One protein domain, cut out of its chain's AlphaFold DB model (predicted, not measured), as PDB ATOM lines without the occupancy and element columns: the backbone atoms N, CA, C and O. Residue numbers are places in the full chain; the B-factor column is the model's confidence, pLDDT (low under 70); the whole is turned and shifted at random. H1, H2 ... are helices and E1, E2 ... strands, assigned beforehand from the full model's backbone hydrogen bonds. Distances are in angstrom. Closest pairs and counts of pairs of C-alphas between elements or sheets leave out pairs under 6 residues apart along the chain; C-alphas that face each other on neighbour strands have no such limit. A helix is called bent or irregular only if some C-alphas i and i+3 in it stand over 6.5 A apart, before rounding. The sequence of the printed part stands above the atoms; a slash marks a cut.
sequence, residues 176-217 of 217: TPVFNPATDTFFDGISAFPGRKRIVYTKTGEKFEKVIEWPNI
ATOM      1  N   THR A 176     245.941 276.137 408.702       80.62
ATOM      2  CA  THR A 176     246.995 275.629 409.574       80.62
ATOM      3  C   THR A 176     246.352 274.731 410.633       80.62
ATOM      4  O   THR A 176     245.429 275.191 411.313       80.62
ATOM      5  N   PRO A 177     246.816 273.484 410.825       76.88
ATOM      6  CA  PRO A 177     246.321 272.648 411.906       76.88
ATOM      7  C   PRO A 177     246.699 273.301 413.239       76.88
ATOM      8  O   PRO A 177     247.877 273.431 413.577       76.88
ATOM      9  N   VAL A 178     245.693 273.759 413.979       77.06
ATOM     10  CA  VAL A 178     245.858 274.313 415.325       77.06
ATOM     11  C   VAL A 178     245.262 273.341 416.328       77.06
ATOM     12  O   VAL A 178     244.249 272.699 416.055       77.06
ATOM     13  N   PHE A 179     245.882 273.268 417.504       75.62
ATOM     14  CA  PHE A 179     245.401 272.453 418.607       75.62
ATOM     15  C   PHE A 179     243.949 272.797 418.964       75.62
ATOM     16  O   PHE A 179     243.621 273.959 419.228       75.62
ATOM     17  N   ASN A 180     243.097 271.774 418.999       77.69
ATOM     18  CA  ASN A 180     241.719 271.865 419.467       77.69
ATOM     19  C   ASN A 180     241.509 270.866 420.617       77.69
ATOM     20  O   ASN A 180     241.461 269.667 420.368       77.69
ATOM     21  N   PRO A 181     241.320 271.310 421.868       75.94
ATOM     22  CA  PRO A 181     241.268 270.410 423.021       75.94
ATOM     23  C   PRO A 181     240.149 269.357 422.952       75.94
ATOM     24  O   PRO A 181     240.275 268.317 423.590       75.94
ATOM     25  N   ALA A 182     239.069 269.612 422.205       79.31
ATOM     26  CA  ALA A 182     237.926 268.705 422.108       79.31
ATOM     27  C   ALA A 182     238.075 267.645 421.006       79.31
ATOM     28  O   ALA A 182     237.527 266.554 421.130       79.31
ATOM     29  N   THR A 183     238.780 267.969 419.921       77.62
ATOM     30  CA  THR A 183     238.851 267.113 418.721       77.62
ATOM     31  C   THR A 183     240.259 266.620 418.417       77.62
ATOM     32  O   THR A 183     240.424 265.713 417.610       77.62
ATOM     33  N   ASP A 184     241.279 267.248 418.998       69.81
ATOM     34  CA  ASP A 184     242.669 267.012 418.647       69.81
ATOM     35  C   ASP A 184     243.246 265.807 419.397       69.81
ATOM     36  O   ASP A 184     243.749 265.906 420.523       69.81
ATOM     37  N   THR A 185     243.197 264.658 418.725       70.44
ATOM     38  CA  THR A 185     243.905 263.427 419.087       70.44
ATOM     39  C   THR A 185     245.248 263.302 418.360       70.44
ATOM     40  O   THR A 185     245.719 262.184 418.154       70.44
ATOM     41  N   PHE A 186     245.896 264.400 417.935       62.09
ATOM     42  CA  PHE A 186     247.210 264.300 417.295       62.09
ATOM     43  C   PHE A 186     248.176 263.533 418.208       62.09
ATOM     44  O   PHE A 186     248.457 263.941 419.343       62.09
ATOM     45  N   PHE A 187     248.670 262.420 417.658       63.62
ATOM     46  CA  PHE A 187     249.587 261.462 418.274       63.62
ATOM     47  C   PHE A 187     249.035 260.685 419.484       63.62
ATOM     48  O   PHE A 187     249.831 260.205 420.279       63.62
ATOM     49  N   ASP A 188     247.713 260.561 419.665       65.75
ATOM     50  CA  ASP A 188     247.088 259.804 420.775       65.75
ATOM     51  C   ASP A 188     247.587 260.229 422.167       65.75
ATOM     52  O   ASP A 188     247.719 259.442 423.102       65.75
ATOM     53  N   GLY A 189     247.921 261.515 422.301       65.19
ATOM     54  CA  GLY A 189     248.514 262.058 423.517       65.19
ATOM     55  C   GLY A 189     250.023 261.855 423.628       65.19
ATOM     56  O   GLY A 189     250.618 262.507 424.470       65.19
ATOM     57  N   ILE A 190     250.669 261.074 422.763       66.75
ATOM     58  CA  ILE A 190     252.123 260.885 422.706       66.75
ATOM     59  C   ILE A 190     252.774 262.161 422.173       66.75
ATOM     60  O   ILE A 190     252.324 262.778 421.212       66.75
ATOM     61  N   SER A 191     253.865 262.609 422.787       69.56
ATOM     62  CA  SER A 191     254.563 263.789 422.291       69.56
ATOM     63  C   SER A 191     256.061 263.695 422.466       69.56
ATOM     64  O   SER A 191     256.541 263.083 423.411       69.56
ATOM     65  N   ALA A 192     256.803 264.388 421.598       67.19
ATOM     66  CA  ALA A 192     258.266 264.411 421.583       67.19
ATOM     67  C   ALA A 192     258.924 264.905 422.894       67.19
ATOM     68  O   ALA A 192     260.132 264.771 423.058       67.19
ATOM     69  N   PHE A 193     258.153 265.479 423.828       69.38
ATOM     70  CA  PHE A 193     258.643 265.978 425.119       69.38
ATOM     71  C   PHE A 193     257.741 265.504 426.275       69.38
ATOM     72  O   PHE A 193     256.924 266.285 426.775       69.38
ATOM     73  N   PRO A 194     257.856 264.234 426.678       73.06
ATOM     74  CA  PRO A 194     257.082 263.655 427.775       73.06
ATOM     75  C   PRO A 194     257.573 264.148 429.145       73.06
ATOM     76  O   PRO A 194     258.730 264.547 429.302       73.06
ATOM     77  N   GLY A 195     256.680 264.177 430.139       71.50
ATOM     78  CA  GLY A 195     256.982 264.587 431.522       71.50
ATOM     79  C   GLY A 195     257.210 266.092 431.728       71.50
ATOM     80  O   GLY A 195     257.454 266.539 432.848       71.50
ATOM     81  N   ARG A 196     257.116 266.904 430.667       72.94
ATOM     82  CA  ARG A 196     257.187 268.370 430.742       72.94
ATOM     83  C   ARG A 196     255.806 268.976 430.542       72.94
ATOM     84  O   ARG A 196     255.148 268.702 429.541       72.94
ATOM     85  N   LYS A 197     255.405 269.871 431.450       75.75
ATOM     86  CA  LYS A 197     254.218 270.712 431.260       75.75
ATOM     87  C   LYS A 197     254.456 271.650 430.081       75.75
ATOM     88  O   LYS A 197     255.457 272.369 430.062       75.75
ATOM     89  N   ARG A 198     253.550 271.656 429.104       72.50
ATOM     90  CA  ARG A 198     253.577 272.621 428.000       72.50
ATOM     91  C   ARG A 198     252.259 273.358 427.904       72.50
ATOM     92  O   ARG A 198     251.196 272.768 428.063       72.50
ATOM     93  N   ILE A 199     252.373 274.651 427.627       79.56
ATOM     94  CA  ILE A 199     251.238 275.513 427.333       79.56
ATOM     95  C   ILE A 199     251.066 275.504 425.820       79.56
ATOM     96  O   ILE A 199     251.973 275.909 425.090       79.56
ATOM     97  N   VAL A 200     249.920 275.014 425.368       77.12
ATOM     98  CA  VAL A 200     249.515 275.035 423.964       77.12
ATOM     99  C   VAL A 200     248.437 276.096 423.797       77.12
ATOM    100  O   VAL A 200     247.610 276.295 424.687       77.12
ATOM    101  N   TYR A 201     248.484 276.799 422.670       78.88
ATOM    102  CA  TYR A 201     247.530 277.846 422.332       78.88
ATOM    103  C   TYR A 201     246.552 277.332 421.278       78.88
ATOM    104  O   TYR A 201     246.970 276.685 420.315       78.88
ATOM    105  N   THR A 202     245.268 277.629 421.447       79.88
ATOM    106  CA  THR A 202     244.256 277.415 420.404       79.88
ATOM    107  C   THR A 202     244.282 278.543 419.372       79.88
ATOM    108  O   THR A 202     244.948 279.567 419.551       79.88
ATOM    109  N   LYS A 203     243.495 278.397 418.299       76.12
ATOM    110  CA  LYS A 203     243.312 279.432 417.263       76.12
ATOM    111  C   LYS A 203     242.739 280.734 417.845       76.12
ATOM    112  O   LYS A 203     243.032 281.809 417.336       76.12
ATOM    113  N   THR A 204     241.969 280.642 418.934       82.06
ATOM    114  CA  THR A 204     241.397 281.780 419.674       82.06
ATOM    115  C   THR A 204     242.358 282.387 420.703       82.06
ATOM    116  O   THR A 204     242.048 283.422 421.287       82.06
ATOM    117  N   GLY A 205     243.539 281.790 420.908       81.25
ATOM    118  CA  GLY A 205     244.554 282.260 421.856       81.25
ATOM    119  C   GLY A 205     244.361 281.767 423.293       81.25
ATOM    120  O   GLY A 205     245.082 282.204 424.194       81.25
ATOM    121  N   GLU A 206     243.420 280.854 423.525       83.12
ATOM    122  CA  GLU A 206     243.218 280.229 424.831       83.12
ATOM    123  C   GLU A 206     244.387 279.306 425.174       83.12
ATOM    124  O   GLU A 206     244.962 278.641 424.308       83.12
ATOM    125  N   LYS A 207     244.745 279.281 426.458       82.12
ATOM    126  CA  LYS A 207     245.891 278.533 426.971       82.12
ATOM    127  C   LYS A 207     245.427 277.213 427.560       82.12
ATOM    128  O   LYS A 207     244.624 277.206 428.487       82.12
ATOM    129  N   PHE A 208     246.022 276.125 427.093       75.75
ATOM    130  CA  PHE A 208     245.804 274.795 427.641       75.75
ATOM    131  C   PHE A 208     247.118 274.231 428.161       75.75
ATOM    132  O   PHE A 208     248.104 274.128 427.425       75.75
ATOM    133  N   GLU A 209     247.137 273.869 429.442       76.44
ATOM    134  CA  GLU A 209     248.224 273.076 430.004       76.44
ATOM    135  C   GLU A 209     248.008 271.616 429.626       76.44
ATOM    136  O   GLU A 209     247.047 270.982 430.057       76.44
ATOM    137  N   LYS A 210     248.917 271.076 428.816       70.19
ATOM    138  CA  LYS A 210     248.927 269.657 428.478       70.19
ATOM    139  C   LYS A 210     250.071 268.997 429.245       70.19
ATOM    140  O   LYS A 210     251.244 269.317 429.025       70.19
ATOM    141  N   VAL A 211     249.721 268.104 430.170       65.81
ATOM    142  CA  VAL A 211     250.659 267.157 430.786       65.81
ATOM    143  C   VAL A 211     250.578 265.883 429.967       65.81
ATOM    144  O   VAL A 211     249.503 265.316 429.808       65.81
ATOM    145  N   ILE A 212     251.702 265.499 429.372       65.50
ATOM    146  CA  ILE A 212     251.782 264.357 428.468       65.50
ATOM    147  C   ILE A 212     252.720 263.336 429.091       65.50
ATOM    148  O   ILE A 212     253.900 263.627 429.314       65.50
ATOM    149  N   GLU A 213     252.180 262.159 429.366       62.53
ATOM    150  CA  GLU A 213     252.917 261.011 429.880       62.53
ATOM    151  C   GLU A 213     253.258 260.057 428.730       62.53
ATOM    152  O   GLU A 213     252.646 260.107 427.660       62.53
ATOM    153  N   TRP A 214     254.287 259.230 428.917       55.50
ATOM    154  CA  TRP A 214     254.558 258.158 427.963       55.50
ATOM    155  C   TRP A 214     253.370 257.189 427.948       55.50
ATOM    156  O   TRP A 214     252.794 256.941 429.010       55.50
ATOM    157  N   PRO A 215     253.013 256.602 426.789       62.62
ATOM    158  CA  PRO A 215     252.190 255.406 426.814       62.62
ATOM    159  C   PRO A 215     252.914 254.377 427.689       62.62
ATOM    160  O   PRO A 215     254.123 254.188 427.540       62.62
ATOM    161  N   ASN A 216     252.200 253.766 428.632       61.78
ATOM    162  CA  ASN A 216     252.737 252.639 429.387       61.78
ATOM    163  C   ASN A 216     252.991 251.507 428.379       61.78
ATOM    164  O   ASN A 216     252.035 250.907 427.889       61.78
ATOM    165  N   ILE A 217     254.260 251.310 428.008       56.03
ATOM    166  CA  ILE A 217     254.739 250.184 427.192       56.03
ATOM    167  C   ILE A 217     254.851 248.956 428.088       56.03
ATOM    168  O   ILE A 217     255.403 249.108 429.203       56.03
TER     169      ILE A 217
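What this domain is: This is residues 176 to 217 of the 217 residues of the protein "39S ribosomal protein L50, mitochondrial" of Araneus ventricosus (UniProt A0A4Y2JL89). This piece has little regular structure: a mostly looping chain passes through a brief, irregular helical turn, H1, then folds back into a small two-stranded hairpin, E1 and E2, and ends in a tail. The tip of the hairpin and the end of the tail make the longest axis. Of 42 printed residues, 12 are in named elements, in the order H1, E1, E2, class mixed; the antiparallel sheet has the order E1 - E2. It is only just compact, close to loose, with a radius of gyration of the C-alphas of 10.8 A, and spans 35 by 18 by 16 A.

How they stand to each other: H1, residues 186 to 189, is apart from E2, residues 207 to 210. H1 is too short for any O i to N i+4 pair; its one O i to N i+3 pair is not within hydrogen-bond range. E1, residues 198 to 201, and E2 form a hairpin, antiparallel at 142 degrees. C-alphas 199 and 209 face each other at 4.7 A; N 200 and O 208 are within hydrogen-bond range at 2.9 A.

Where its parts are: H1 begins at C-alpha 186 (247.210, 264.300, 417.295) and is only just irregular, 6.7 A from first to last C-alpha. E1 measures 9.8 A and E2 9.5 A, ending at C-alpha 210 (248.927, 269.657, 428.478).

The domain as a whole: The C-alphas of Thr 204 and Ile 217, the two farthest apart, are 35.1 A apart. The printed part has no cut; the link H1 to E1 is short, E1 to E2 tight. The model's pLDDT is under 70 at residue 184, residues 186 to 193 and residues 211 to 217.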